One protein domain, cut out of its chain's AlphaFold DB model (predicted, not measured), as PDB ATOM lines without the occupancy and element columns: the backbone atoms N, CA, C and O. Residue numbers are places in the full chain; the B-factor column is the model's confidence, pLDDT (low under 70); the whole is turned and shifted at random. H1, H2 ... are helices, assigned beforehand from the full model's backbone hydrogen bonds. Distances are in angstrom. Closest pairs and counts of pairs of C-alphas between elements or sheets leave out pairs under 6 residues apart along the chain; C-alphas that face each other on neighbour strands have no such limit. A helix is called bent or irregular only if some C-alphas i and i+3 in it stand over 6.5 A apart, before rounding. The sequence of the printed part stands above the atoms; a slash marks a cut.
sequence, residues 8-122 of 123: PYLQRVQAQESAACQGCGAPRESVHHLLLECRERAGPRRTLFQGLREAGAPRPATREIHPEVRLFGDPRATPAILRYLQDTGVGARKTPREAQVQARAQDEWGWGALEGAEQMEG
ATOM      1  N   PRO A   8     142.016 151.694 169.849       89.50
ATOM      2  CA  PRO A   8     140.875 151.189 169.079       89.50
ATOM      3  C   PRO A   8     139.495 151.513 169.666       89.50
ATOM      4  O   PRO A   8     138.523 151.626 168.921       89.50
ATOM      5  N   TYR A   9     139.373 151.606 170.993       88.56
ATOM      6  CA  TYR A   9     138.125 152.021 171.632       88.56
ATOM      7  C   TYR A   9     137.935 153.531 171.500       88.56
ATOM      8  O   TYR A   9     136.858 153.963 171.097       88.56
ATOM      9  N   LEU A  10     138.987 154.310 171.768       87.94
ATOM     10  CA  LEU A  10     138.962 155.770 171.684       87.94
ATOM     11  C   LEU A  10     138.661 156.267 170.265       87.94
ATOM     12  O   LEU A  10     137.859 157.183 170.104       87.94
ATOM     13  N   GLN A  11     139.224 155.614 169.248       89.50
ATOM     14  CA  GLN A  11     138.908 155.876 167.847       89.50
ATOM     15  C   GLN A  11     137.438 155.588 167.535       89.50
ATOM     16  O   GLN A  11     136.754 156.392 166.908       89.50
ATOM     17  N   ARG A  12     136.917 154.450 168.009       89.69
ATOM     18  CA  ARG A  12     135.525 154.047 167.758       89.69
ATOM     19  C   ARG A  12     134.513 155.027 168.349       89.69
ATOM     20  O   ARG A  12     133.482 155.260 167.735       89.69
ATOM     21  N   VAL A  13     134.793 155.575 169.533       86.69
ATOM     22  CA  VAL A  13     133.935 156.582 170.183       86.69
ATOM     23  C   VAL A  13     134.273 158.014 169.760       86.69
ATOM     24  O   VAL A  13     133.802 158.950 170.394       86.69
ATOM     25  N   GLN A  14     135.100 158.185 168.721       84.75
ATOM     26  CA  GLN A  14     135.501 159.481 168.159       84.75
ATOM     27  C   GLN A  14     136.205 160.416 169.162       84.75
ATOM     28  O   GLN A  14     136.328 161.615 168.937       84.75
ATOM     29  N   ALA A  15     136.734 159.872 170.261       82.50
ATOM     30  CA  ALA A  15     137.559 160.630 171.204       82.50
ATOM     31  C   ALA A  15     138.978 160.882 170.655       82.50
ATOM     32  O   ALA A  15     139.683 161.778 171.132       82.50
ATOM     33  N   GLN A  16     139.396 160.077 169.671       84.00
ATOM     34  CA  GLN A  16     140.647 160.201 168.928       84.00
ATOM     35  C   GLN A  16     140.443 159.860 167.449       84.00
ATOM     36  O   GLN A  16     139.554 159.091 167.103       84.00
ATOM     37  N   GLU A  17     141.312 160.380 166.589       86.50
ATOM     38  CA  GLU A  17     141.269 160.123 165.142       86.50
ATOM     39  C   GLU A  17     141.893 158.771 164.763       86.50
ATOM     40  O   GLU A  17     141.516 158.139 163.775       86.50
ATOM     41  N   SER A  18     142.837 158.290 165.576       90.25
ATOM     42  CA  SER A  18     143.632 157.094 165.302       90.25
ATOM     43  C   SER A  18     143.577 156.091 166.450       90.25
ATOM     44  O   SER A  18     143.446 156.455 167.617       90.25
ATOM     45  N   ALA A  19     143.734 154.809 166.109       92.19
ATOM     46  CA  ALA A  19     143.933 153.732 167.072       92.19
ATOM     47  C   ALA A  19     145.375 153.648 167.604       92.19
ATOM     48  O   ALA A  19     145.688 152.718 168.353       92.19
ATOM     49  N   ALA A  20     146.256 154.563 167.193       94.00
ATOM     50  CA  ALA A  20     147.659 154.540 167.562       94.00
ATOM     51  C   ALA A  20     147.890 154.777 169.062       94.00
ATOM     52  O   ALA A  20     147.127 155.461 169.742       94.00
ATOM     53  N   CYS A  21     148.983 154.215 169.572       91.38
ATOM     54  CA  CYS A  21     149.435 154.424 170.940       91.38
ATOM     55  C   CYS A  21     149.835 155.884 171.149       91.38
ATOM     56  O   CYS A  21     150.717 156.390 170.456       91.38
ATOM     57  N   GLN A  22     149.239 156.539 172.145       86.19
ATOM     58  CA  GLN A  22     149.518 157.949 172.448       86.19
ATOM     59  C   GLN A  22     150.930 158.178 172.996       86.19
ATOM     60  O   GLN A  22     151.435 159.293 172.949       86.19
ATOM     61  N   GLY A  23     151.555 157.133 173.546       87.94
ATOM     62  CA  GLY A  23     152.936 157.198 174.007       87.94
ATOM     63  C   GLY A  23     153.909 157.119 172.838       87.94
ATOM     64  O   GLY A  23     154.601 158.079 172.530       87.94
ATOM     65  N   CYS A  24     153.979 155.953 172.193       93.50
ATOM     66  CA  CYS A  24     155.057 155.644 171.249       93.50
ATOM     67  C   CYS A  24     154.646 155.646 169.767       93.50
ATOM     68  O   CYS A  24     155.453 155.252 168.928       93.50
ATOM     69  N   GLY A  25     153.394 155.969 169.431       92.75
ATOM     70  CA  GLY A  25     152.916 156.018 168.044       92.75
ATOM     71  C   GLY A  25     152.743 154.663 167.349       92.75
ATOM     72  O   GLY A  25     152.548 154.624 166.137       92.75
ATOM     73  N   ALA A  26     152.799 153.535 168.072       94.50
ATOM     74  CA  ALA A  26     152.511 152.226 167.478       94.50
ATOM     75  C   ALA A  26     151.104 152.238 166.852       94.50
ATOM     76  O   ALA A  26     150.184 152.735 167.499       94.50
ATOM     77  N   PRO A  27     150.896 151.686 165.644       92.06
ATOM     78  CA  PRO A  27     149.713 151.968 164.820       92.06
ATOM     79  C   PRO A  27     148.393 151.503 165.438       92.06
ATOM     80  O   PRO A  27     147.324 151.996 165.082       92.06
ATOM     81  N   ARG A  28     148.451 150.538 166.358       91.94
ATOM     82  CA  ARG A  28     147.270 149.993 167.012       91.94
ATOM     83  C   ARG A  28     147.579 149.649 168.461       91.94
ATOM     84  O   ARG A  28     148.238 148.655 168.753       91.94
ATOM     85  N   GLU A  29     147.100 150.486 169.368       92.38
ATOM     86  CA  GLU A  29     147.269 150.299 170.800       92.38
ATOM     87  C   GLU A  29     146.422 149.127 171.311       92.38
ATOM     88  O   GLU A  29     145.261 148.942 170.940       92.38
ATOM     89  N   SER A  30     147.003 148.330 172.198       91.88
ATOM     90  CA  SER A  30     146.321 147.252 172.906       91.88
ATOM     91  C   SER A  30     146.724 147.269 174.376       91.88
ATOM     92  O   SER A  30     147.718 147.887 174.759       91.88
ATOM     93  N   VAL A  31     145.968 146.557 175.212       91.25
ATOM     94  CA  VAL A  31     146.328 146.368 176.624       91.25
ATOM     95  C   VAL A  31     147.697 145.688 176.749       91.25
ATOM     96  O   VAL A  31     148.522 146.118 177.553       91.25
ATOM     97  N   HIS A  32     147.953 144.678 175.912       91.94
ATOM     98  CA  HIS A  32     149.245 144.000 175.827       91.94
ATOM     99  C   HIS A  32     150.372 144.985 175.499       91.94
ATOM    100  O   HIS A  32     151.359 145.079 176.231       91.94
ATOM    101  N   HIS A  33     150.176 145.788 174.448       93.44
ATOM    102  CA  HIS A  33     151.135 146.800 174.035       93.44
ATOM    103  C   HIS A  33     151.433 147.776 175.175       93.44
ATOM    104  O   HIS A  33     152.594 147.993 175.520       93.44
ATOM    105  N   LEU A  34     150.391 148.333 175.798       92.12
ATOM    106  CA  LEU A  34     150.533 149.280 176.897       92.12
ATOM    107  C   LEU A  34     151.320 148.683 178.058       92.12
ATOM    108  O   LEU A  34     152.282 149.301 178.502       92.12
ATOM    109  N   LEU A  35     150.931 147.508 178.549       91.81
ATOM    110  CA  LEU A  35     151.528 146.930 179.751       91.81
ATOM    111  C   LEU A  35     152.929 146.370 179.522       91.81
ATOM    112  O   LEU A  35     153.724 146.388 180.460       91.81
ATOM    113  N   LEU A  36     153.236 145.857 178.326       92.19
ATOM    114  CA  LEU A  36     154.398 144.981 178.125       92.19
ATOM    115  C   LEU A  36     155.373 145.460 177.047       92.19
ATOM    116  O   LEU A  36     156.575 145.238 177.200       92.19
ATOM    117  N   GLU A  37     154.915 146.177 176.022       93.12
ATOM    118  CA  GLU A  37     155.739 146.484 174.840       93.12
ATOM    119  C   GLU A  37     156.095 147.968 174.701       93.12
ATOM    120  O   GLU A  37     157.185 148.303 174.229       93.12
ATOM    121  N   CYS A  38     155.205 148.874 175.114       94.94
ATOM    122  CA  CYS A  38     155.332 150.301 174.843       94.94
ATOM    123  C   CYS A  38     156.640 150.857 175.422       94.94
ATOM    124  O   CYS A  38     156.892 150.781 176.631       94.94
ATOM    125  N   ARG A  39     157.498 151.408 174.559       93.88
ATOM    126  CA  ARG A  39     158.840 151.868 174.944       93.88
ATOM    127  C   ARG A  39     158.785 153.083 175.869       93.88
ATOM    128  O   ARG A  39     159.456 153.072 176.897       93.88
ATOM    129  N   GLU A  40     157.876 154.019 175.601       94.50
ATOM    130  CA  GLU A  40     157.624 155.195 176.451       94.50
ATOM    131  C   GLU A  40     157.137 154.840 177.862       94.50
ATOM    132  O   GLU A  40     157.188 155.650 178.784       94.50
ATOM    133  N   ARG A  41     156.672 153.603 178.069       94.12
ATOM    134  CA  ARG A  41     156.222 153.113 179.378       94.12
ATOM    135  C   ARG A  41     157.248 152.227 180.078       94.12
ATOM    136  O   ARG A  41     156.926 151.606 181.088       94.12
ATOM    137  N   ALA A  42     158.490 152.165 179.593       94.62
ATOM    138  CA  ALA A  42     159.530 151.321 180.182       94.62
ATOM    139  C   ALA A  42     159.794 151.636 181.665       94.62
ATOM    140  O   ALA A  42     160.016 150.711 182.444       94.62
ATOM    141  N   GLY A  43     159.748 152.913 182.064       95.56
ATOM    142  CA  GLY A  43     159.877 153.339 183.462       95.56
ATOM    143  C   GLY A  43     158.756 152.786 184.348       95.56
ATOM    144  O   GLY A  43     159.032 151.911 185.170       95.56
ATOM    145  N   PRO A  44     157.497 153.208 184.136       95.62
ATOM    146  CA  PRO A  44     156.340 152.691 184.870       95.62
ATOM    147  C   PRO A  44     156.209 151.161 184.832       95.62
ATOM    148  O   PRO A  44     155.846 150.549 185.833       95.62
ATOM    149  N   ARG A  45     156.579 150.504 183.723       95.88
ATOM    150  CA  ARG A  45     156.569 149.034 183.618       95.88
ATOM    151  C   ARG A  45     157.551 148.362 184.584       95.88
ATOM    152  O   ARG A  45     157.261 147.277 185.088       95.88
ATOM    153  N   ARG A  46     158.699 148.984 184.888       96.12
ATOM    154  CA  ARG A  46     159.600 148.476 185.939       96.12
ATOM    155  C   ARG A  46     158.925 148.531 187.310       96.12
ATOM    156  O   ARG A  46     158.983 147.536 188.028       96.12
ATOM    157  N   THR A  47     158.241 149.630 187.629       96.38
ATOM    158  CA  THR A  47     157.471 149.779 188.877       96.38
ATOM    159  C   THR A  47     156.328 148.767 188.955       96.38
ATOM    160  O   THR A  47     156.148 148.135 189.989       96.38
ATOM    161  N   LEU A  48     155.615 148.528 187.847       96.56
ATOM    162  CA  LEU A  48     154.594 147.482 187.756       96.56
ATOM    163  C   LEU A  48     155.165 146.117 188.151       96.56
ATOM    164  O   LEU A  48     154.642 145.462 189.046       96.56
ATOM    165  N   PHE A  49     156.256 145.682 187.515       96.56
ATOM    166  CA  PHE A  49     156.844 144.370 187.800       96.56
ATOM    167  C   PHE A  49     157.447 144.265 189.202       96.56
ATOM    168  O   PHE A  49     157.441 143.175 189.774       96.56
ATOM    169  N   GLN A  50     157.934 145.374 189.760       97.19
ATOM    170  CA  GLN A  50     158.325 145.443 191.164       97.19
ATOM    171  C   GLN A  50     157.120 145.193 192.077       97.19
ATOM    172  O   GLN A  50     157.177 144.298 192.916       97.19
ATOM    173  N   GLY A  51     156.017 145.913 191.859       97.44
ATOM    174  CA  GLY A  51     154.799 145.769 192.656       97.44
ATOM    175  C   GLY A  51     154.177 144.373 192.552       97.44
ATOM    176  O   GLY A  51     153.737 143.823 193.556       97.44
ATOM    177  N   LEU A  52     154.209 143.746 191.368       97.50
ATOM    178  CA  LEU A  52     153.775 142.349 191.213       97.50
ATOM    179  C   LEU A  52     154.599 141.406 192.094       97.50
ATOM    180  O   LEU A  52     154.041 140.546 192.769       97.50
ATOM    181  N   ARG A  53     155.925 141.583 192.106       96.88
ATOM    182  CA  ARG A  53     156.828 140.762 192.913       96.88
ATOM    183  C   ARG A  53     156.559 140.927 194.407       96.88
ATOM    184  O   ARG A  53     156.501 139.926 195.111       96.88
ATOM    185  N   GLU A  54     156.382 142.159 194.873       97.44
ATOM    186  CA  GLU A  54     156.074 142.464 196.278       97.44
ATOM    187  C   GLU A  54     154.729 141.872 196.718       97.44
ATOM    188  O   GLU A  54     154.614 141.361 197.827       97.44
ATOM    189  N   ALA A  55     153.738 141.864 195.826       96.19
ATOM    190  CA  ALA A  55     152.425 141.278 196.080       96.19
ATOM    191  C   ALA A  55     152.370 139.745 195.897       96.19
ATOM    192  O   ALA A  55     151.308 139.139 196.049       96.19
ATOM    193  N   GLY A  56     153.483 139.099 195.525       96.19
ATOM    194  CA  GLY A  56     153.524 137.661 195.234       96.19
ATOM    195  C   GLY A  56     152.744 137.252 193.974       96.19
ATOM    196  O   GLY A  56     152.386 136.082 193.825       96.19
ATOM    197  N   ALA A  57     152.463 138.197 193.074       95.38
ATOM    198  CA  ALA A  57     151.828 137.945 191.786       95.38
ATOM    199  C   ALA A  57     152.881 137.532 190.732       95.38
ATOM    200  O   ALA A  57     153.939 138.164 190.626       95.38
ATOM    201  N   PRO A  58     152.621 136.498 189.910       91.19
ATOM    202  CA  PRO A  58     153.587 136.052 188.916       91.19
ATOM    203  C   PRO A  58     153.760 137.080 187.797       91.19
ATOM    204  O   PRO A  58     152.795 137.507 187.149       91.19
ATOM    205  N   ARG A  59     155.019 137.435 187.527       93.06
ATOM    206  CA  ARG A  59     155.395 138.284 186.394       93.06
ATOM    207  C   ARG A  59     155.025 137.597 185.067       93.06
ATOM    208  O   ARG A  59     155.146 136.377 184.977       93.06
ATOM    209  N   PRO A  60     154.617 138.352 184.033       92.19
ATOM    210  CA  PRO A  60     154.445 137.819 182.684       92.19
ATOM    211  C   PRO A  60     155.694 137.096 182.177       92.19
ATOM    212  O   PRO A  60     156.800 137.643 182.257       92.19
ATOM    213  N   ALA A  61     155.512 135.890 181.644       86.75
ATOM    214  CA  ALA A  61     156.582 135.132 181.005       86.75
ATOM    215  C   ALA A  61     156.619 135.400 179.492       86.75
ATOM    216  O   ALA A  61     155.587 135.604 178.863       86.75
ATOM    217  N   THR A  62     157.801 135.335 178.874       80.00
ATOM    218  CA  THR A  62     157.990 135.654 177.444       80.00
ATOM    219  C   THR A  62     157.166 134.778 176.493       80.00
ATOM    220  O   THR A  62     156.812 135.220 175.409       80.00
ATOM    221  N   ARG A  63     156.881 133.526 176.873       86.56
ATOM    222  CA  ARG A  63     156.095 132.574 176.063       86.56
ATOM    223  C   ARG A  63     154.614 132.527 176.447       86.56
ATOM    224  O   ARG A  63     153.874 131.709 175.911       86.56
ATOM    225  N   GLU A  64     154.201 133.340 177.412       89.38
ATOM    226  CA  GLU A  64     152.813 133.387 177.846       89.38
ATOM    227  C   GLU A  64     151.951 134.043 176.764       89.38
ATOM    228  O   GLU A  64     152.268 135.125 176.272       89.38
ATOM    229  N   ILE A  65     150.856 133.381 176.393       86.31
ATOM    230  CA  ILE A  65     149.888 133.915 175.436       86.31
ATOM    231  C   ILE A  65     148.868 134.738 176.232       86.31
ATOM    232  O   ILE A  65     148.220 134.208 177.129       86.31
ATOM    233  N   HIS A  66     148.736 136.025 175.908       87.69
ATOM    234  CA  HIS A  66     147.852 136.983 176.593       87.69
ATOM    235  C   HIS A  66     148.043 137.095 178.122       87.69
ATOM    236  O   HIS A  66     147.070 136.990 178.880       87.69
ATOM    237  N   PRO A  67     149.272 137.359 178.613       91.88
ATOM    238  CA  PRO A  67     149.552 137.546 180.044       91.88
ATOM    239  C   PRO A  67     148.678 138.615 180.711       91.88
ATOM    240  O   PRO A  67     148.396 138.532 181.907       91.88
ATOM    241  N   GLU A  68     148.224 139.616 179.955       90.81
ATOM    242  CA  GLU A  68     147.306 140.642 180.434       90.81
ATOM    243  C   GLU A  68     146.012 140.050 181.010       90.81
ATOM    244  O   GLU A  68     145.562 140.508 182.054       90.81
ATOM    245  N   VAL A  69     145.448 138.992 180.417       90.00
ATOM    246  CA  VAL A  69     144.192 138.384 180.894       90.00
ATOM    247  C   VAL A  69     144.365 137.827 182.304       90.00
ATOM    248  O   VAL A  69     143.548 138.096 183.184       90.00
ATOM    249  N   ARG A  70     145.465 137.106 182.543       91.88
ATOM    250  CA  ARG A  70     145.798 136.592 183.874       91.88
ATOM    251  C   ARG A  70     146.101 137.725 184.849       91.88
ATOM    252  O   ARG A  70     145.637 137.668 185.982       91.88
ATOM    253  N   LEU A  71     146.861 138.739 184.432       92.81
ATOM    254  CA  LEU A  71     147.182 139.883 185.290       92.81
ATOM    255  C   LEU A  71     145.919 140.600 185.780       92.81
ATOM    256  O   LEU A  71     145.823 140.895 186.964       92.81
ATOM    257  N   PHE A  72     144.941 140.847 184.904       91.44
ATOM    258  CA  PHE A  72     143.672 141.461 185.311       91.44
ATOM    259  C   PHE A  72     142.776 140.519 186.127       91.44
ATOM    260  O   PHE A  72     141.923 140.998 186.870       91.44
ATOM    261  N   GLY A  73     142.965 139.203 186.004       92.25
ATOM    262  CA  GLY A  73     142.245 138.194 186.782       92.25
ATOM    263  C   GLY A  73     142.837 137.888 188.162       92.25
ATOM    264  O   GLY A  73     142.150 137.267 188.967       92.25
ATOM    265  N   ASP A  74     144.080 138.293 188.454       95.38
ATOM    266  CA  ASP A  74     144.745 138.064 189.746       95.38
ATOM    267  C   ASP A  74     144.580 139.288 190.670       95.38
ATOM    268  O   ASP A  74     145.214 140.322 190.432       95.38
ATOM    269  N   PRO A  75     143.797 139.199 191.765       96.56
ATOM    270  CA  PRO A  75     143.596 140.318 192.687       96.56
ATOM    271  C   PRO A  75     144.891 140.852 193.310       96.56
ATOM    272  O   PRO A  75     144.974 142.031 193.657       96.56
ATOM    273  N   ARG A  76     145.935 140.018 193.426       97.31
ATOM    274  CA  ARG A  76     147.245 140.443 193.949       97.31
ATOM    275  C   ARG A  76     147.949 141.409 193.001       97.31
ATOM    276  O   ARG A  76     148.752 142.226 193.438       97.31
ATOM    277  N   ALA A  77     147.649 141.341 191.706       96.38
ATOM    278  CA  ALA A  77     148.217 142.233 190.705       96.38
ATOM    279  C   ALA A  77     147.508 143.597 190.656       96.38
ATOM    280  O   ALA A  77     148.102 144.576 190.197       96.38
ATOM    281  N   THR A  78     146.265 143.691 191.144       95.56
ATOM    282  CA  THR A  78     145.433 144.898 191.037       95.56
ATOM    283  C   THR A  78     146.112 146.163 191.576       95.56
ATOM    284  O   THR A  78     146.138 147.147 190.834       95.56
ATOM    285  N   PRO A  79     146.721 146.190 192.783       96.50
ATOM    286  CA  PRO A  79     147.359 147.407 193.292       96.50
ATOM    287  C   PRO A  79     148.492 147.908 192.385       96.50
ATOM    288  O   PRO A  79     148.585 149.102 192.102       96.50
ATOM    289  N   ALA A  80     149.312 146.990 191.866       97.12
ATOM    290  CA  ALA A  80     150.418 147.322 190.973       97.12
ATOM    291  C   ALA A  80     149.922 147.827 189.606       97.12
ATOM    292  O   ALA A  80     150.481 148.778 189.060       97.12
ATOM    293  N   ILE A  81     148.845 147.238 189.072       94.94
ATOM    294  CA  ILE A  81     148.210 147.684 187.822       94.94
ATOM    295  C   ILE A  81     147.600 149.078 187.990       94.94
ATOM    296  O   ILE A  81     147.808 149.942 187.141       94.94
ATOM    297  N   LEU A  82     146.880 149.336 189.085       94.31
ATOM    298  CA  LEU A  82     146.303 150.657 189.345       94.31
ATOM    299  C   LEU A  82     147.390 151.722 189.496       94.31
ATOM    300  O   LEU A  82     147.263 152.808 188.929       94.31
ATOM    301  N   ARG A  83     148.489 151.395 190.186       95.62
ATOM    302  CA  ARG A  83     149.632 152.305 190.287       95.62
ATOM    303  C   ARG A  83     150.259 152.585 188.923       95.62
ATOM    304  O   ARG A  83     150.540 153.735 188.607       95.62
ATOM    305  N   TYR A  84     150.409 151.561 188.090       95.19
ATOM    306  CA  TYR A  84     150.882 151.722 186.719       95.19
ATOM    307  C   TYR A  84     149.987 152.664 185.899       95.19
ATOM    308  O   TYR A  84     150.488 153.555 185.213       95.19
ATOM    309  N   LEU A  85     148.663 152.505 185.972       92.62
ATOM    310  CA  LEU A  85     147.723 153.383 185.268       92.62
ATOM    311  C   LEU A  85     147.830 154.833 185.760       92.62
ATOM    312  O   LEU A  85     147.848 155.753 184.944       92.62
ATOM    313  N   GLN A  86     147.988 155.031 187.071       92.38
ATOM    314  CA  GLN A  86     148.226 156.348 187.659       92.38
ATOM    315  C   GLN A  86     149.525 156.984 187.139       92.38
ATOM    316  O   GLN A  86     149.507 158.131 186.703       92.38
ATOM    317  N   ASP A  87     150.631 156.237 187.138       92.69
ATOM    318  CA  ASP A  87     151.951 156.736 186.727       92.69
ATOM    319  C   ASP A  87     152.039 157.011 185.213       92.69
ATOM    320  O   ASP A  87     152.875 157.790 184.758       92.69
ATOM    321  N   THR A  88     151.189 156.364 184.410       90.62
ATOM    322  CA  THR A  88     151.173 156.518 182.945       90.62
ATOM    323  C   THR A  88     150.132 157.507 182.432       90.62
ATOM    324  O   THR A  88     150.218 157.914 181.269       90.62
ATOM    325  N   GLY A  89     149.147 157.871 183.257       88.12
ATOM    326  CA  GLY A  89     148.006 158.693 182.852       88.12
ATOM    327  C   GLY A  89     147.079 158.005 181.842       88.12
ATOM    328  O   GLY A  89     146.257 158.670 181.214       88.12
ATOM    329  N   VAL A  90     147.197 156.686 181.648       86.19
ATOM    330  CA  VAL A  90     146.325 155.941 180.728       86.19
ATOM    331  C   VAL A  90     144.881 156.036 181.218       86.19
ATOM    332  O   VAL A  90     144.575 155.693 182.358       86.19
ATOM    333  N   GLY A  91     143.989 156.510 180.346       80.88
ATOM    334  CA  GLY A  91     142.582 156.734 180.685       80.88
ATOM    335  C   GLY A  91     142.331 157.919 181.623       80.88
ATOM    336  O   GLY A  91     141.198 158.100 182.069       80.88
ATOM    337  N   ALA A  92     143.348 158.737 181.918       82.25
ATOM    338  CA  ALA A  92     143.150 159.981 182.644       82.25
ATOM    339  C   ALA A  92     142.257 160.932 181.832       82.25
ATOM    340  O   ALA A  92     142.326 160.994 180.602       82.25
ATOM    341  N   ARG A  93     141.403 161.685 182.533       71.00
ATOM    342  CA  ARG A  93     140.614 162.739 181.893       71.00
ATOM    343  C   ARG A  93     141.565 163.822 181.401       71.00
ATOM    344  O   ARG A  93     142.461 164.228 182.139       71.00
ATOM    345  N   LYS A  94     141.320 164.318 180.190       70.81
ATOM    346  CA  LYS A  94     141.982 165.525 179.697       70.81
ATOM    347  C   LYS A  94     141.676 166.684 180.640       70.81
ATOM    348  O   LYS A  94     140.563 166.796 181.162       70.81
ATOM    349  N   THR A  95     142.663 167.539 180.864       74.56
ATOM    350  CA  THR A  95     142.455 168.784 181.602       74.56
ATOM    351  C   THR A  95     141.449 169.670 180.856       74.56
ATOM    352  O   THR A  95     141.315 169.551 179.634       74.56
ATOM    353  N   PRO A  96     140.759 170.606 181.539       73.56
ATOM    354  CA  PRO A  96     139.836 171.531 180.876       73.56
ATOM    355  C   PRO A  96     140.482 172.291 179.712       73.56
ATOM    356  O   PRO A  96     139.842 172.535 178.695       73.56
ATOM    357  N   ARG A  97     141.777 172.607 179.837       75.25
ATOM    358  CA  ARG A  97     142.560 173.272 178.793       75.25
ATOM    359  C   ARG A  97     142.764 172.382 177.567       75.25
ATOM    360  O   ARG A  97     142.549 172.837 176.453       75.25
ATOM    361  N   GLU A  98     143.162 171.127 177.756       75.69
ATOM    362  CA  GLU A  98     143.331 170.168 176.653       75.69
ATOM    363  C   GLU A  98     141.996 169.831 175.984       75.69
ATOM    364  O   GLU A  98     141.937 169.690 174.765       75.69
ATOM    365  N   ALA A  99     140.920 169.748 176.771       74.25
ATOM    366  CA  ALA A  99     139.570 169.570 176.254       74.25
ATOM    367  C   ALA A  99     139.126 170.774 175.407       74.25
ATOM    368  O   ALA A  99     138.588 170.576 174.325       74.25
ATOM    369  N   GLN A 100     139.410 172.009 175.844       75.19
ATOM    370  CA  GLN A 100     139.136 173.222 175.062       75.19
ATOM    371  C   GLN A 100     139.964 173.303 173.780       75.19
ATOM    372  O   GLN A 100     139.424 173.660 172.740       75.19
ATOM    373  N   VAL A 101     141.259 172.972 173.832       78.06
ATOM    374  CA  VAL A 101     142.112 172.940 172.631       78.06
ATOM    375  C   VAL A 101     141.563 171.935 171.622       78.06
ATOM    376  O   VAL A 101     141.457 172.254 170.444       78.06
ATOM    377  N   GLN A 102     141.170 170.746 172.084       71.19
ATOM    378  CA  GLN A 102     140.586 169.734 171.212       71.19
ATOM    379  C   GLN A 102     139.219 170.159 170.658       71.19
ATOM    380  O   GLN A 102     138.988 169.977 169.470       71.19
ATOM    381  N   ALA A 103     138.343 170.741 171.481       73.38
ATOM    382  CA  ALA A 103     137.049 171.252 171.030       73.38
ATOM    383  C   ALA A 103     137.225 172.347 169.970       73.38
ATOM    384  O   ALA A 103     136.612 172.281 168.915       73.38
ATOM    385  N   ARG A 104     138.149 173.291 170.191       75.75
ATOM    386  CA  ARG A 104     138.457 174.343 169.215       75.75
ATOM    387  C   ARG A 104     138.987 173.777 167.897       75.75
ATOM    388  O   ARG A 104     138.586 174.264 166.854       75.75
ATOM    389  N   ALA A 105     139.854 172.763 167.945       71.19
ATOM    390  CA  ALA A 105     140.344 172.092 166.740       71.19
ATOM    391  C   ALA A 105     139.226 171.339 165.991       71.19
ATOM    392  O   ALA A 105     139.265 171.247 164.771       71.19
ATOM    393  N   GLN A 106     138.226 170.814 166.707       69.50
ATOM    394  CA  GLN A 106     137.052 170.160 166.112       69.50
ATOM    395  C   GLN A 106     136.041 171.163 165.535       69.50
ATOM    396  O   GLN A 106     135.391 170.862 164.540       69.50
ATOM    397  N   ASP A 107     135.933 172.346 166.140       71.94
ATOM    398  CA  ASP A 107     135.093 173.457 165.681       71.94
ATOM    399  C   ASP A 107     135.764 174.294 164.577       71.94
ATOM    400  O   ASP A 107     135.176 175.249 164.071       71.94
ATOM    401  N   GLU A 108     137.002 173.985 164.189       73.81
ATOM    402  CA  GLU A 108     137.693 174.668 163.101       73.81
ATOM    403  C   GLU A 108     137.317 173.988 161.777       73.81
ATOM    404  O   GLU A 108     137.980 173.078 161.292       73.81
ATOM    405  N   TRP A 109     136.208 174.433 161.183       68.06
ATOM    406  CA  TRP A 109     135.624 173.900 159.939       68.06
ATOM    407  C   TRP A 109     136.465 174.173 158.669       68.06
ATOM    408  O   TRP A 109     135.925 174.206 157.567       68.06
ATOM    409  N   GLY A 110     137.777 174.405 158.795       65.69
ATOM    410  CA  GLY A 110     138.711 174.529 157.668       65.69
ATOM    411  C   GLY A 110     138.421 175.647 156.657       65.69
ATOM    412  O   GLY A 110     139.086 175.694 155.628       65.69
ATOM    413  N   TRP A 111     137.469 176.550 156.925       60.28
ATOM    414  CA  TRP A 111     137.012 177.571 155.970       60.28
ATOM    415  C   TRP A 111     138.150 178.449 155.436       60.28
ATOM    416  O   TRP A 111     138.231 178.670 154.233       60.28
ATOM    417  N   GLY A 112     139.105 178.838 156.287       63.94
ATOM    418  CA  GLY A 112     140.261 179.632 155.853       63.94
ATOM    419  C   GLY A 112     141.207 178.907 154.880       63.94
ATOM    420  O   GLY A 112     141.922 179.556 154.123       63.94
ATOM    421  N   ALA A 113     141.208 177.568 154.857       62.66
ATOM    422  CA  ALA A 113     141.972 176.794 153.874       62.66
ATOM    423  C   ALA A 113     141.270 176.735 152.506       62.66
ATOM    424  O   ALA A 113     141.942 176.592 151.487       62.66
ATOM    425  N   LEU A 114     139.939 176.867 152.481       59.00
ATOM    426  CA  LEU A 114     139.149 176.950 151.250       59.00
ATOM    427  C   LEU A 114     139.273 178.342 150.616       59.00
ATOM    428  O   LEU A 114     139.559 178.441 149.428       59.00
ATOM    429  N   GLU A 115     139.189 179.402 151.425       60.53
ATOM    430  CA  GLU A 115     139.343 180.792 150.964       60.53
ATOM    431  C   GLU A 115     140.737 181.056 150.358       60.53
ATOM    432  O   GLU A 115     140.872 181.748 149.348       60.53
ATOM    433  N   GLY A 116     141.791 180.455 150.928       59.16
ATOM    434  CA  GLY A 116     143.151 180.544 150.387       59.16
ATOM    435  C   GLY A 116     143.367 179.763 149.083       59.16
ATOM    436  O   GLY A 116     144.231 180.137 148.293       59.16
ATOM    437  N   ALA A 117     142.591 178.703 148.834       58.00
ATOM    438  CA  ALA A 117     142.637 177.957 147.576       58.00
ATOM    439  C   ALA A 117     141.947 178.730 146.439       58.00
ATOM    440  O   ALA A 117     142.490 178.803 145.340       58.00
ATOM    441  N   GLU A 118     140.824 179.396 146.728       55.16
ATOM    442  CA  GLU A 118     140.129 180.261 145.761       55.16
ATOM    443  C   GLU A 118     140.973 181.476 145.343       55.16
ATOM    444  O   GLU A 118     140.891 181.924 144.202       55.16
ATOM    445  N   GLN A 119     141.827 182.000 146.230       56.09
ATOM    446  CA  GLN A 119     142.736 183.103 145.890       56.09
ATOM    447  C   GLN A 119     143.898 182.692 144.967       56.09
ATOM    448  O   GLN A 119     144.422 183.547 144.263       56.09
ATOM    449  N   MET A 120     144.316 181.420 144.964       49.28
ATOM    450  CA  MET A 120     145.438 180.939 144.137       49.28
ATOM    451  C   MET A 120     145.013 180.414 142.760       49.28
ATOM    452  O   MET A 120     145.866 180.228 141.900       49.28
ATOM    453  N   GLU A 121     143.722 180.157 142.541       50.91
ATOM    454  CA  GLU A 121     143.170 179.790 141.224       50.91
ATOM    455  C   GLU A 121     142.722 181.015 140.401       50.91
ATOM    456  O   GLU A 121     142.306 180.869 139.251       50.91
ATOM    457  N   GLY A 122     142.794 182.218 140.984       53.81
ATOM    458  CA  GLY A 122     142.377 183.481 140.367       53.81
ATOM    459  C   GLY A 122     143.503 184.400 139.867       53.81
ATOM    460  O   GLY A 122     143.179 185.481 139.377       53.81
TER     461      GLY A 122
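AT A GLANCE: This is residues 8 to 122 of the 123 residues of an uncharacterized protein of Aspergillus cristatus (UniProt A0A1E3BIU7). A small helical body bears a long tail of two helices, H6 and H7, of which residues 95 to 101 and 103 to 122 stick out and make much of the length. In the body H3 and H5 run side by side in opposite directions, H2 meets H3 at a corner, and H4 packs on H2, while H1 and the long loop after it lie at the end nearer to the tail. The printed part has 115 residues with seven named helices, H1 to H7 in order along the chain, and no named strand; it is all helix by class. The whole is only just loose, close to extended, with a radius of gyration of the C-alphas of 19.9 A and spans of 71 by 31 by 24 A.

HOW THE PARTS SIT: H1, residues 8 to 12, is apart from each other named helix. After a long link comes H2, residues 31 to 37, and after a tight one H3, residues 39 to 54. H2 and H3 touch only at the corner, about perpendicular at 83 degrees; H3 does so with residues 41 to 45 alone, and the closest C-alphas, of Leu 35 and Arg 45, are 6.7 A apart. H4, residues 67 to 73, touches H2 at a steep tilt of 48 degrees, opposite ways, with the closest C-alphas, of His 32 and Glu 68, 6.0 A apart. H5, residues 78 to 88, touches H3 at a shallow tilt of 24 degrees, opposite ways; the closest C-alphas, of Gly 51 and Ala 80, are 4.9 A apart. H4 and H5 are close but not clearly touching, with the C-alphas of Phe 72 and Thr 78 6.9 A apart. H6, residues 96 to 106, and H7, residues 111 to 120, are apart from each other and from H1 to H5. Every O i to N i+4 pair is within hydrogen-bond range in H1, H2, H4, H5 and H6, against 10 of 12 in H3 and 5 of 6 in H7.

IN THESE COORDINATES: H1 begins at C-alpha 8, (140.875, 151.189, 169.079). H3 is the longest helix, 23.5 A from C-alpha 39 to C-alpha 54; it has a kink of 31 degrees near residue 46 and is irregular, with C-alphas 40 and 43 7.6 A apart. H5 measures 15.3 A, H6 15.1 A and H7 14.9 A, ending at C-alpha 120, (145.438, 180.939, 144.137).

THE WHOLE: The C-alphas of Gly 56 and Gly 122, the two farthest apart, are 72.3 A from each other. The body without the free stretches has 88 residues and spans 41 by 27 by 22 A. The printed part has no cut; the links H1 to H2 and H3 to H4 are long. The mean pLDDT of the printed part is 85.4, with residue 106 and residues 109 to 122 under 70.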